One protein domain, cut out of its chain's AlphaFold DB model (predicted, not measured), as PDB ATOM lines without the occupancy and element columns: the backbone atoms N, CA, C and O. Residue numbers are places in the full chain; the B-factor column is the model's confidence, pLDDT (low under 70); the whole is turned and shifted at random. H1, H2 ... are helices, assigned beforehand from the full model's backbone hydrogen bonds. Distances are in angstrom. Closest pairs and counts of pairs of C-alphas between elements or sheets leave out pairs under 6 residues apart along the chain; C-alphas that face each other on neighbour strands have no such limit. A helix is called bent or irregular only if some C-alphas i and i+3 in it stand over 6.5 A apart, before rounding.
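What this domain is: This is residues 4 to 106 of the 107 residues of an uncharacterized protein of Aquimarina algiphila (UniProt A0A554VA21). H4 is the long spine of this all-helix body; H2 crosses it, H6 runs back beside it, and H1 lies crosswise near H4 and H6. There are 103 printed residues, six named helices and no named strand. The whole is compact, radius of gyration of the C-alphas 14.7 A, spanning 46 by 29 by 19 A.

How they stand to each other: H1, residues 4 to 14, is close to but not clearly touching H4, residues 50 to 71. H2, residues 22 to 36, touches H4 at a steep tilt of 47 degrees; look at C-alphas 31 and 61, the closest, 5.9 A. H6, residues 95 to 104, touches H4 at a shallow tilt of 17 degrees, closest at C-alphas 69 and 95, 6.7 A. O i to N i+4 pairs are within hydrogen-bond range throughout H1 and H2, 16 of 18 in H4, 5 of 6 in H6.

Where its parts are: Find H1's C-alpha 4 at (138.561, 111.667, 111.180) and H6's C-alpha 104 at (122.739, 121.890, 109.949). H4, 31.7 A, is irregular: C-alphas 51 and 54 are 8.4 A apart. H3 is residues 45 to 48, H5 88 to 91.

The domain as a whole: The printed part has no cut; the H4 to H5 link is long.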
ATOM      1  N   LYS A   4     138.449 111.147 112.540       95.12
ATOM      2  CA  LYS A   4     138.561 111.667 111.180       95.12
ATOM      3  C   LYS A   4     137.433 111.115 110.317       95.12
ATOM      4  O   LYS A   4     136.745 111.886 109.663       95.12
ATOM      5  N   LYS A   5     137.172 109.806 110.400       95.31
ATOM      6  CA  LYS A   5     136.027 109.192 109.704       95.31
ATOM      7  C   LYS A   5     134.690 109.770 110.153       95.31
ATOM      8  O   LYS A   5     133.800 109.931 109.327       95.31
ATOM      9  N   PHE A   6     134.544 110.070 111.444       96.25
ATOM     10  CA  PHE A   6     133.348 110.742 111.946       96.25
ATOM     11  C   PHE A   6     133.198 112.147 111.351       96.25
ATOM     12  O   PHE A   6     132.124 112.473 110.862       96.25
ATOM     13  N   ALA A   7     134.257 112.960 111.350       97.56
ATOM     14  CA  ALA A   7     134.210 114.306 110.782       97.56
ATOM     15  C   ALA A   7     133.931 114.290 109.268       97.56
ATOM     16  O   ALA A   7     133.105 115.067 108.797       97.56
ATOM     17  N   ASP A   8     134.543 113.361 108.528       97.50
ATOM     18  CA  ASP A   8     134.276 113.165 107.098       97.50
ATOM     19  C   ASP A   8     132.803 112.785 106.854       97.50
ATOM     20  O   ASP A   8     132.164 113.314 105.944       97.50
ATOM     21  N   TRP A   9     132.243 111.904 107.693       96.94
ATOM     22  CA  TRP A   9     130.825 111.535 107.653       96.94
ATOM     23  C   TRP A   9     129.915 112.731 107.959       96.94
ATOM     24  O   TRP A   9     128.982 112.983 107.204       96.94
ATOM     25  N   VAL A  10     130.211 113.513 109.004       97.44
ATOM     26  CA  VAL A  10     129.430 114.715 109.348       97.44
ATOM     27  C   VAL A  10     129.445 115.735 108.209       97.44
ATOM     28  O   VAL A  10     128.399 116.275 107.854       97.44
ATOM     29  N   ASN A  11     130.605 115.970 107.598       97.44
ATOM     30  CA  ASN A  11     130.716 116.881 106.467       97.44
ATOM     31  C   ASN A  11     129.907 116.385 105.257       97.44
ATOM     32  O   ASN A  11     129.200 117.162 104.624       97.44
ATOM     33  N   SER A  12     129.965 115.083 104.964       97.12
ATOM     34  CA  SER A  12     129.222 114.481 103.852       97.12
ATOM     35  C   SER A  12     127.703 114.518 104.046       97.12
ATOM     36  O   SER A  12     126.983 114.773 103.084       97.12
ATOM     37  N   GLU A  13     127.209 114.235 105.252       96.75
ATOM     38  CA  GLU A  13     125.765 114.145 105.518       96.75
ATOM     39  C   GLU A  13     125.122 115.513 105.786       96.75
ATOM     40  O   GLU A  13     123.975 115.735 105.402       96.75
ATOM     41  N   PHE A  14     125.848 116.439 106.425       96.62
ATOM     42  CA  PHE A  14     125.277 117.691 106.940       96.62
ATOM     43  C   PHE A  14     125.920 118.967 106.379       96.62
ATOM     44  O   PHE A  14     125.500 120.057 106.765       96.62
ATOM     45  N   ASP A  15     126.936 118.877 105.507       96.31
ATOM     46  CA  ASP A  15     127.715 120.042 105.042       96.31
ATOM     47  C   ASP A  15     128.252 120.873 106.230       96.31
ATOM     48  O   ASP A  15     128.091 122.098 106.332       96.31
ATOM     49  N   PHE A  16     128.820 120.166 107.207       97.25
ATOM     50  CA  PHE A  16     129.342 120.736 108.443       97.25
ATOM     51  C   PHE A  16     130.800 120.329 108.656       97.25
ATOM     52  O   PHE A  16     131.112 119.149 108.824       97.25
ATOM     53  N   ASP A  17     131.689 121.321 108.706       97.25
ATOM     54  CA  ASP A  17     133.105 121.112 108.996       97.25
ATOM     55  C   ASP A  17     133.374 121.235 110.503       97.25
ATOM     56  O   ASP A  17     133.406 122.325 111.079       97.25
ATOM     57  N   CYS A  18     133.614 120.092 111.148       97.56
ATOM     58  CA  CYS A  18     133.951 120.034 112.568       97.56
ATOM     59  C   CYS A  18     135.270 120.748 112.926       97.56
ATOM     60  O   CYS A  18     135.514 120.971 114.112       97.56
ATOM     61  N   PHE A  19     136.111 121.085 111.943       97.44
ATOM     62  CA  PHE A  19     137.406 121.749 112.118       97.44
ATOM     63  C   PHE A  19     137.406 123.217 111.665       97.44
ATOM     64  O   PHE A  19     138.455 123.858 111.691       97.44
ATOM     65  N   GLU A  20     136.248 123.778 111.296       96.31
ATOM     66  CA  GLU A  20     136.143 125.165 110.812       96.31
ATOM     67  C   GLU A  20     136.694 126.186 111.826       96.31
ATOM     68  O   GLU A  20     137.245 127.224 111.454       96.31
ATOM     69  N   ASN A  21     136.526 125.920 113.125       94.94
ATOM     70  CA  ASN A  21     137.016 126.786 114.192       94.94
ATOM     71  C   ASN A  21     137.216 126.033 115.518       94.94
ATOM     72  O   ASN A  21     136.660 124.955 115.743       94.94
ATOM     73  N   ASP A  22     137.944 126.674 116.439       94.69
ATOM     74  CA  ASP A  22     138.231 126.166 117.784       94.69
ATOM     75  C   ASP A  22     136.980 125.735 118.567       94.69
ATOM     76  O   ASP A  22     137.065 124.819 119.384       94.69
ATOM     77  N   PHE A  23     135.831 126.397 118.383       96.75
ATOM     78  CA  PHE A  23     134.604 126.049 119.103       96.75
ATOM     79  C   PHE A  23     134.102 124.667 118.677       96.75
ATOM     80  O   PHE A  23     133.783 123.846 119.539       96.75
ATOM     81  N   PHE A  24     134.082 124.370 117.376       97.56
ATOM     82  CA  PHE A  24     133.663 123.063 116.866       97.56
ATOM     83  C   PHE A  24     134.701 121.977 117.132       97.56
ATOM     84  O   PHE A  24     134.342 120.923 117.672       97.56
ATOM     85  N   GLU A  25     135.971 122.260 116.857       97.62
ATOM     86  CA  GLU A  25     137.063 121.293 116.964       97.62
ATOM     87  C   GLU A  25     137.284 120.853 118.415       97.62
ATOM     88  O   GLU A  25     137.299 119.662 118.739       97.62
ATOM     89  N   LYS A  26     137.414 121.805 119.343       96.94
ATOM     90  CA  LYS A  26     137.659 121.462 120.751       96.94
ATOM     91  C   LYS A  26     136.445 120.789 121.374       96.94
ATOM     92  O   LYS A  26     136.607 119.897 122.208       96.94
ATOM     93  N   THR A  27     135.230 121.149 120.950       97.19
ATOM     94  CA  THR A  27     134.025 120.433 121.388       97.19
ATOM     95  C   THR A  27     134.047 118.989 120.887       97.19
ATOM     96  O   THR A  27     133.740 118.085 121.670       97.19
ATOM     97  N   LEU A  28     134.484 118.751 119.645       97.00
ATOM     98  CA  LEU A  28     134.600 117.420 119.050       97.00
ATOM     99  C   LEU A  28     135.569 116.548 119.855       97.00
ATOM    100  O   LEU A  28     135.188 115.480 120.339       97.00
ATOM    101  N   PHE A  29     136.784 117.041 120.099       95.69
ATOM    102  CA  PHE A  29     137.778 116.323 120.899       95.69
ATOM    103  C   PHE A  29     137.347 116.137 122.358       95.69
ATOM    104  O   PHE A  29     137.593 115.084 122.947       95.69
ATOM    105  N   SER A  30     136.658 117.118 122.953       94.25
ATOM    106  CA  SER A  30     136.112 116.964 124.308       94.25
ATOM    107  C   SER A  30     135.064 115.848 124.380       94.25
ATOM    108  O   SER A  30     135.035 115.098 125.355       94.25
ATOM    109  N   THR A  31     134.246 115.715 123.331       94.69
ATOM    110  CA  THR A  31     133.222 114.671 123.204       94.69
ATOM    111  C   THR A  31     133.879 113.310 123.028       94.69
ATOM    112  O   THR A  31     133.514 112.362 123.716       94.69
ATOM    113  N   GLN A  32     134.910 113.228 122.180       93.94
ATOM    114  CA  GLN A  32     135.693 112.009 121.986       93.94
ATOM    115  C   GLN A  32     136.284 111.506 123.300       93.94
ATOM    116  O   GLN A  32     136.107 110.340 123.647       93.94
ATOM    117  N   LYS A  33     136.932 112.394 124.055       92.31
ATOM    118  CA  LYS A  33     137.567 112.036 125.323       92.31
ATOM    119  C   LYS A  33     136.563 111.519 126.358       92.31
ATOM    120  O   LYS A  33     136.863 110.576 127.085       92.31
ATOM    121  N   GLU A  34     135.374 112.118 126.432       89.00
ATOM    122  CA  GLU A  34     134.286 111.602 127.272       89.00
ATOM    123  C   GLU A  34     133.867 110.196 126.827       89.00
ATOM    124  O   GLU A  34     133.778 109.283 127.651       89.00
ATOM    125  N   PHE A  35     133.671 110.009 125.523       88.62
ATOM    126  CA  PHE A  35     133.270 108.737 124.929       88.62
ATOM    127  C   PHE A  35     134.266 107.607 125.195       88.62
ATOM    128  O   PHE A  35     133.859 106.512 125.574       88.62
ATOM    129  N   GLU A  36     135.563 107.878 125.048       88.94
ATOM    130  CA  GLU A  36     136.646 106.919 125.306       88.94
ATOM    131  C   GLU A  36     136.657 106.435 126.762       88.94
ATOM    132  O   GLU A  36     137.024 105.296 127.041       88.94
ATOM    133  N   SER A  37     136.216 107.284 127.693       87.38
ATOM    134  CA  SER A  37     136.090 106.937 129.112       87.38
ATOM    135  C   SER A  37     134.735 106.329 129.498       87.38
ATOM    136  O   SER A  37     134.550 105.919 130.644       87.38
ATOM    137  N   SER A  38     133.777 106.273 128.569       88.50
ATOM    138  CA  SER A  38     132.395 105.896 128.855       88.50
ATOM    139  C   SER A  38     132.159 104.394 128.703       88.50
ATOM    140  O   SER A  38     132.590 103.754 127.743       88.50
ATOM    141  N   THR A  39     131.398 103.828 129.640       90.62
ATOM    142  CA  THR A  39     130.950 102.431 129.588       90.62
ATOM    143  C   THR A  39     129.454 102.341 129.852       90.62
ATOM    144  O   THR A  39     128.885 103.158 130.577       90.62
ATOM    145  N   TYR A  40     128.811 101.335 129.267       86.19
ATOM    146  CA  TYR A  40     127.426 100.980 129.532       86.19
ATOM    147  C   TYR A  40     127.384  99.536 130.020       86.19
ATOM    148  O   TYR A  40     127.806  98.627 129.310       86.19
ATOM    149  N   ASN A  41     126.933  99.317 131.258       88.44
ATOM    150  CA  ASN A  41     126.986  98.004 131.916       88.44
ATOM    151  C   ASN A  41     128.383  97.346 131.849       88.44
ATOM    152  O   ASN A  41     128.497  96.156 131.565       88.44
ATOM    153  N   ASN A  42     129.447  98.124 132.090       91.12
ATOM    154  CA  ASN A  42     130.859  97.718 131.972       91.12
ATOM    155  C   ASN A  42     131.329  97.333 130.555       91.12
ATOM    156  O   ASN A  42     132.457  96.872 130.391       91.12
ATOM    157  N   VAL A  43     130.508  97.545 129.525       90.44
ATOM    158  CA  VAL A  43     130.911  97.408 128.122       90.44
ATOM    159  C   VAL A  43     131.355  98.780 127.612       90.44
ATOM    160  O   VAL A  43     130.614  99.748 127.799       90.44
ATOM    161  N   PRO A  44     132.536  98.910 126.978       90.81
ATOM    162  CA  PRO A  44     132.951 100.159 126.341       90.81
ATOM    163  C   PRO A  44     131.860 100.703 125.421       90.81
ATOM    164  O   PRO A  44     131.279  99.948 124.636       90.81
ATOM    165  N   PHE A  45     131.575 102.003 125.515       88.31
ATOM    166  CA  PHE A  45     130.467 102.625 124.785       88.31
ATOM    167  C   PHE A  45     130.529 102.323 123.280       88.31
ATOM    168  O   PHE A  45     129.518 101.972 122.675       88.31
ATOM    169  N   GLU A  46     131.724 102.406 122.688       88.50
ATOM    170  CA  GLU A  46     131.937 102.153 121.258       88.50
ATOM    171  C   GLU A  46     131.605 100.720 120.823       88.50
ATOM    172  O   GLU A  46     131.219 100.503 119.677       88.50
ATOM    173  N   ILE A  47     131.709  99.757 121.741       90.12
ATOM    174  CA  ILE A  47     131.330  98.363 121.504       90.12
ATOM    175  C   ILE A  47     129.817  98.212 121.662       90.12
ATOM    176  O   ILE A  47     129.171  97.577 120.833       90.12
ATOM    177  N   TYR A  48     129.241  98.816 122.706       90.31
ATOM    178  CA  TYR A  48     127.809  98.710 122.990       90.31
ATOM    179  C   TYR A  48     126.941  99.329 121.881       90.31
ATOM    180  O   TYR A  48     125.904  98.776 121.528       90.31
ATOM    181  N   TYR A  49     127.376 100.453 121.305       90.19
ATOM    182  CA  TYR A  49     126.647 101.188 120.268       90.19
ATOM    183  C   TYR A  49     127.225 101.009 118.859       90.19
ATOM    184  O   TYR A  49     127.006 101.872 118.015       90.19
ATOM    185  N   ALA A  50     127.950  99.923 118.576       89.56
ATOM    186  CA  ALA A  50     128.705  99.761 117.327       89.56
ATOM    187  C   ALA A  50     127.893 100.049 116.042       89.56
ATOM    188  O   ALA A  50     128.403 100.696 115.130       89.56
ATOM    189  N   GLU A  51     126.625  99.629 115.985       92.12
ATOM    190  CA  GLU A  51     125.752  99.815 114.810       92.12
ATOM    191  C   GLU A  51     125.255 101.256 114.620       92.12
ATOM    192  O   GLU A  51     124.940 101.660 113.504       92.12
ATOM    193  N   ILE A  52     125.190 102.041 115.698       92.50
ATOM    194  CA  ILE A  52     124.662 103.416 115.702       92.50
ATOM    195  C   ILE A  52     125.667 104.409 116.292       92.50
ATOM    196  O   ILE A  52     125.292 105.456 116.825       92.50
ATOM    197  N   LEU A  53     126.957 104.067 116.217       92.25
ATOM    198  CA  LEU A  53     128.021 104.767 116.928       92.25
ATOM    199  C   LEU A  53     128.091 106.237 116.519       92.25
ATOM    200  O   LEU A  53     128.100 107.110 117.384       92.25
ATOM    201  N   ASN A  54     128.073 106.503 115.211       94.12
ATOM    202  CA  ASN A  54     128.117 107.859 114.666       94.12
ATOM    203  C   ASN A  54     126.908 108.685 115.111       94.12
ATOM    204  O   ASN A  54     127.079 109.812 115.562       94.12
ATOM    205  N   THR A  55     125.701 108.117 115.061       94.75
ATOM    206  CA  THR A  55     124.477 108.798 115.507       94.75
ATOM    207  C   THR A  55     124.548 109.142 116.992       94.75
ATOM    208  O   THR A  55     124.312 110.285 117.373       94.75
ATOM    209  N   LYS A  56     124.944 108.186 117.840       94.56
ATOM    210  CA  LYS A  56     125.077 108.411 119.287       94.56
ATOM    211  C   LYS A  56     126.162 109.426 119.621       94.56
ATOM    212  O   LYS A  56     125.995 110.229 120.535       94.56
ATOM    213  N   PHE A  57     127.262 109.405 118.879       95.19
ATOM    214  CA  PHE A  57     128.321 110.388 119.039       95.19
ATOM    215  C   PHE A  57     127.858 111.787 118.619       95.19
ATOM    216  O   PHE A  57     128.086 112.750 119.351       95.19
ATOM    217  N   LEU A  58     127.157 111.899 117.484       96.81
ATOM    218  CA  LEU A  58     126.595 113.155 116.993       96.81
ATOM    219  C   LEU A  58     125.588 113.751 117.979       96.81
ATOM    220  O   LEU A  58     125.660 114.944 118.248       96.81
ATOM    221  N   GLU A  59     124.701 112.944 118.567       95.62
ATOM    222  CA  GLU A  59     123.757 113.396 119.600       95.62
ATOM    223  C   GLU A  59     124.486 114.070 120.777       95.62
ATOM    224  O   GLU A  59     124.125 115.177 121.196       95.62
ATOM    225  N   THR A  60     125.545 113.437 121.291       95.00
ATOM    226  CA  THR A  60     126.347 113.987 122.395       95.00
ATOM    227  C   THR A  60     127.110 115.237 121.967       95.00
ATOM    228  O   THR A  60     127.113 116.237 122.693       95.00
ATOM    229  N   TYR A  61     127.717 115.215 120.780       96.81
ATOM    230  CA  TYR A  61     128.438 116.356 120.219       96.81
ATOM    231  C   TYR A  61     127.516 117.572 120.047       96.81
ATOM    232  O   TYR A  61     127.805 118.651 120.564       96.81
ATOM    233  N   LEU A  62     126.353 117.381 119.423       97.50
ATOM    234  CA  LEU A  62     125.326 118.400 119.217       97.50
ATOM    235  C   LEU A  62     124.805 118.970 120.542       97.50
ATOM    236  O   LEU A  62     124.658 120.185 120.686       97.50
ATOM    237  N   SER A  63     124.554 118.109 121.531       96.56
ATOM    238  CA  SER A  63     124.143 118.538 122.872       96.56
ATOM    239  C   SER A  63     125.189 119.460 123.512       96.56
ATOM    240  O   SER A  63     124.854 120.545 123.998       96.56
ATOM    241  N   ARG A  64     126.477 119.097 123.430       95.94
ATOM    242  CA  ARG A  64     127.589 119.917 123.938       95.94
ATOM    243  C   ARG A  64     127.701 121.254 123.211       95.94
ATOM    244  O   ARG A  64     127.810 122.287 123.872       95.94
ATOM    245  N   LEU A  65     127.606 121.257 121.882       97.56
ATOM    246  CA  LEU A  65     127.615 122.486 121.082       97.56
ATOM    247  C   LEU A  65     126.504 123.450 121.512       97.56
ATOM    248  O   LEU A  65     126.756 124.639 121.710       97.56
ATOM    249  N   LYS A  66     125.284 122.943 121.723       97.31
ATOM    250  CA  LYS A  66     124.142 123.751 122.181       97.31
ATOM    251  C   LYS A  66     124.353 124.322 123.578       97.31
ATOM    252  O   LYS A  66     124.066 125.498 123.795       97.31
ATOM    253  N   LEU A  67     124.856 123.515 124.512       95.81
ATOM    254  CA  LEU A  67     125.152 123.968 125.873       95.81
ATOM    255  C   LEU A  67     126.211 125.075 125.874       95.81
ATOM    256  O   LEU A  67     126.025 126.103 126.523       95.81
ATOM    257  N   LEU A  68     127.288 124.907 125.103       95.81
ATOM    258  CA  LEU A  68     128.336 125.921 124.976       95.81
ATOM    259  C   LEU A  68     127.816 127.196 124.312       95.81
ATOM    260  O   LEU A  68     128.092 128.285 124.804       95.81
ATOM    261  N   LEU A  69     127.011 127.072 123.252       96.25
ATOM    262  CA  LEU A  69     126.384 128.208 122.575       96.25
ATOM    263  C   LEU A  69     125.518 129.030 123.541       96.25
ATOM    264  O   LEU A  69     125.544 130.259 123.501       96.25
ATOM    265  N   GLN A  70     124.757 128.364 124.414       94.44
ATOM    266  CA  GLN A  70     123.938 129.020 125.440       94.44
ATOM    267  C   GLN A  70     124.778 129.670 126.546       94.44
ATOM    268  O   GLN A  70     124.338 130.648 127.148       94.44
ATOM    269  N   ALA A  71     125.975 129.141 126.805       94.12
ATOM    270  CA  ALA A  71     126.898 129.655 127.808       94.12
ATOM    271  C   ALA A  71     127.746 130.844 127.319       94.12
ATOM    272  O   ALA A  71     128.413 131.477 128.139       94.12
ATOM    273  N   ILE A  72     127.733 131.170 126.018       94.50
ATOM    274  CA  ILE A  72     128.475 132.318 125.481       94.50
ATOM    275  C   ILE A  72     128.005 133.615 126.167       94.50
ATOM    276  O   ILE A  72     126.814 133.950 126.105       94.50
ATOM    277  N   PRO A  73     128.917 134.377 126.803       92.69
ATOM    278  CA  PRO A  73     128.566 135.640 127.435       92.69
ATOM    279  C   PRO A  73     127.995 136.645 126.432       92.69
ATOM    280  O   PRO A  73     128.453 136.753 125.293       92.69
ATOM    281  N   LYS A  74     127.013 137.437 126.874       88.44
ATOM    282  CA  LYS A  74     126.483 138.541 126.066       88.44
ATOM    283  C   LYS A  74     127.587 139.567 125.762       88.44
ATOM    284  O   LYS A  74     128.450 139.788 126.619       88.44
ATOM    285  N   PRO A  75     127.536 140.251 124.605       85.44
ATOM    286  CA  PRO A  75     128.433 141.367 124.319       85.44
ATOM    287  C   PRO A  75     128.415 142.400 125.456       85.44
ATOM    288  O   PRO A  75     127.348 142.780 125.937       85.44
ATOM    289  N   GLY A  76     129.596 142.824 125.913       79.56
ATOM    290  CA  GLY A  76     129.743 143.771 127.028       79.56
ATOM    291  C   GLY A  76     129.642 143.162 128.433       79.56
ATOM    292  O   GLY A  76     129.738 143.895 129.414       79.56
ATOM    293  N   SER A  77     129.476 141.842 128.557       83.81
ATOM    294  CA  SER A  77     129.619 141.146 129.840       83.81
ATOM    295  C   SER A  77     131.051 141.267 130.375       83.81
ATOM    296  O   SER A  77     132.013 141.097 129.630       83.81
ATOM    297  N   SER A  78     131.199 141.502 131.682       82.25
ATOM    298  CA  SER A  78     132.490 141.419 132.382       82.25
ATOM    299  C   SER A  78     132.886 139.981 132.744       82.25
ATOM    300  O   SER A  78     133.964 139.755 133.291       82.25
ATOM    301  N   VAL A  79     132.000 139.010 132.505       82.69
ATOM    302  CA  VAL A  79     132.246 137.590 132.776       82.69
ATOM    303  C   VAL A  79     133.082 137.014 131.648       82.69
ATOM    304  O   VAL A  79     132.598 136.942 130.524       82.69
ATOM    305  N   SER A  80     134.290 136.557 131.981       84.31
ATOM    306  CA  SER A  80     135.103 135.735 131.091       84.31
ATOM    307  C   SER A  80     134.858 134.257 131.371       84.31
ATOM    308  O   SER A  80     135.006 133.820 132.514       84.31
ATOM    309  N   LEU A  81     134.478 133.489 130.346       86.81
ATOM    310  CA  LEU A  81     134.207 132.063 130.477       86.81
ATOM    311  C   LEU A  81     135.023 131.253 129.470       86.81
ATOM    312  O   LEU A  81     134.899 131.429 128.259       86.81
ATOM    313  N   SER A  82     135.814 130.316 129.994       89.12
ATOM    314  CA  SER A  82     136.489 129.296 129.199       89.12
ATOM    315  C   SER A  82     136.027 127.906 129.621       89.12
ATOM    316  O   SER A  82     136.077 127.569 130.804       89.12
ATOM    317  N   VAL A  83     135.576 127.098 128.662       86.56
ATOM    318  CA  VAL A  83     135.116 125.719 128.895       86.56
ATOM    319  C   VAL A  83     135.872 124.795 127.957       86.56
ATOM    320  O   VAL A  83     135.924 125.055 126.764       86.56
ATOM    321  N   ALA A  84     136.482 123.728 128.484       83.50
ATOM    322  CA  ALA A  84     137.279 122.784 127.688       83.50
ATOM    323  C   ALA A  84     138.323 123.472 126.774       83.50
ATOM    324  O   ALA A  84     138.526 123.062 125.637       83.50
ATOM    325  N   GLN A  85     138.981 124.529 127.275       87.88
ATOM    326  CA  GLN A  85     139.947 125.359 126.530       87.88
ATOM    327  C   GLN A  85     139.354 126.151 125.345       87.88
ATOM    328  O   GLN A  85     140.092 126.681 124.509       87.88
ATOM    329  N   ILE A  86     138.028 126.259 125.274       91.50
ATOM    330  CA  ILE A  86     137.308 127.141 124.358       91.50
ATOM    331  C   ILE A  86     137.090 128.456 125.091       91.50
ATOM    332  O   ILE A  86     136.440 128.478 126.135       91.50
ATOM    333  N   ASP A  87     137.650 129.551 124.585       92.25
ATOM    334  CA  ASP A  87     137.306 130.890 125.063       92.25
ATOM    335  C   ASP A  87     135.956 131.313 124.475       92.25
ATOM    336  O   ASP A  87     135.864 131.669 123.301       92.25
ATOM    337  N   LEU A  88     134.896 131.269 125.285       92.50
ATOM    338  CA  LEU A  88     133.543 131.579 124.821       92.50
ATOM    339  C   LEU A  88     133.340 133.079 124.573       92.50
ATOM    340  O   LEU A  88     132.454 133.458 123.810       92.50
ATOM    341  N   ASN A  89     134.172 133.939 125.163       91.81
ATOM    342  CA  ASN A  89     134.081 135.386 124.963       91.81
ATOM    343  C   ASN A  89     134.374 135.788 123.521       91.81
ATOM    344  O   ASN A  89     133.698 136.665 122.984       91.81
ATOM    345  N   SER A  90     135.332 135.109 122.883       91.38
ATOM    346  CA  SER A  90     135.705 135.319 121.479       91.38
ATOM    347  C   SER A  90     134.548 135.074 120.496       91.38
ATOM    348  O   SER A  90     134.613 135.499 119.343       91.38
ATOM    349  N   TYR A  91     133.461 134.439 120.950       92.44
ATOM    350  CA  TYR A  91     132.287 134.111 120.139       92.44
ATOM    351  C   TYR A  91     131.037 134.942 120.467       92.44
ATOM    352  O   TYR A  91     129.986 134.713 119.865       92.44
ATOM    353  N   ASN A  92     131.115 135.935 121.362       91.56
ATOM    354  CA  ASN A  92     129.957 136.743 121.781       91.56
ATOM    355  C   ASN A  92     129.199 137.411 120.612       91.56
ATOM    356  O   ASN A  92     127.967 137.450 120.609       91.56
ATOM    357  N   ASN A  93     129.925 137.849 119.583       92.81
ATOM    358  CA  ASN A  93     129.390 138.480 118.376       92.81
ATOM    359  C   ASN A  93     129.115 137.481 117.237       92.81
ATOM    360  O   ASN A  93     128.613 137.879 116.191       92.81
ATOM    361  N   ARG A  94     129.428 136.192 117.426       93.44
ATOM    362  CA  ARG A  94     129.279 135.119 116.421       93.44
ATOM    363  C   ARG A  94     128.196 134.100 116.781       93.44
ATOM    364  O   ARG A  94     128.036 133.094 116.103       93.44
ATOM    365  N   THR A  95     127.409 134.352 117.825       94.38
ATOM    366  CA  THR A  95     126.361 133.425 118.294       94.38
ATOM    367  C   THR A  95     125.321 133.077 117.223       94.38
ATOM    368  O   THR A  95     124.846 131.944 117.187       94.38
ATOM    369  N   HIS A  96     124.975 134.014 116.334       94.69
ATOM    370  CA  HIS A  96     124.062 133.754 115.213       94.69
ATOM    371  C   HIS A  96     124.659 132.807 114.169       94.69
ATOM    372  O   HIS A  96     123.984 131.872 113.745       94.69
ATOM    373  N   GLU A  97     125.915 133.035 113.792       95.50
ATOM    374  CA  GLU A  97     126.665 132.192 112.859       95.50
ATOM    375  C   GLU A  97     126.800 130.772 113.420       95.50
ATOM    376  O   GLU A  97     126.353 129.818 112.789       95.50
ATOM    377  N   LEU A  98     127.278 130.646 114.665       96.44
ATOM    378  CA  LEU A  98     127.403 129.356 115.344       96.44
ATOM    379  C   LEU A  98     126.066 128.614 115.412       96.44
ATOM    380  O   LEU A  98     126.018 127.414 115.157       96.44
ATOM    381  N   ARG A  99     124.970 129.313 115.731       96.62
ATOM    382  CA  ARG A  99     123.632 128.709 115.753       96.62
ATOM    383  C   ARG A  99     123.238 128.172 114.381       96.62
ATOM    384  O   ARG A  99     122.740 127.055 114.315       96.62
ATOM    385  N   SER A 100     123.461 128.948 113.322       95.88
ATOM    386  CA  SER A 100     123.136 128.534 111.956       95.88
ATOM    387  C   SER A 100     123.934 127.301 111.535       95.88
ATOM    388  O   SER A 100     123.362 126.395 110.939       95.88
ATOM    389  N   SER A 101     125.229 127.238 111.865       96.19
ATOM    390  CA  SER A 101     126.053 126.058 111.581       96.19
ATOM    391  C   SER A 101     125.585 124.844 112.387       96.19
ATOM    392  O   SER A 101     125.413 123.768 111.826       96.19
ATOM    393  N   ILE A 102     125.290 125.011 113.683       96.88
ATOM    394  CA  ILE A 102     124.796 123.926 114.550       96.88
ATOM    395  C   ILE A 102     123.453 123.367 114.055       96.88
ATOM    396  O   ILE A 102     123.236 122.163 114.137       96.88
ATOM    397  N   GLN A 103     122.565 124.210 113.521       96.38
ATOM    398  CA  GLN A 103     121.273 123.773 112.980       96.38
ATOM    399  C   GLN A 103     121.403 122.812 111.795       96.38
ATOM    400  O   GLN A 103     120.517 121.984 111.606       96.38
ATOM    401  N   LYS A 104     122.505 122.858 111.031       95.38
ATOM    402  CA  LYS A 104     122.739 121.890 109.949       95.38
ATOM    403  C   LYS A 104     122.750 120.448 110.466       95.38
ATOM    404  O   LYS A 104     122.204 119.568 109.814       95.38
ATOM    405  N   LEU A 105     123.276 120.237 111.675       95.19
ATOM    406  CA  LEU A 105     123.381 118.932 112.342       95.19
ATOM    407  C   LEU A 105     122.046 118.401 112.902       95.19
ATOM    408  O   LEU A 105     122.023 117.329 113.503       95.19
ATOM    409  N   GLU A 106     120.956 119.168 112.788       90.56
ATOM    410  CA  GLU A 106     119.612 118.785 113.252       90.56
ATOM    411  C   GLU A 106     118.714 118.242 112.127       90.56
ATOM    412  O   GLU A 106     117.582 117.841 112.409       90.56
TER     413      GLU A 106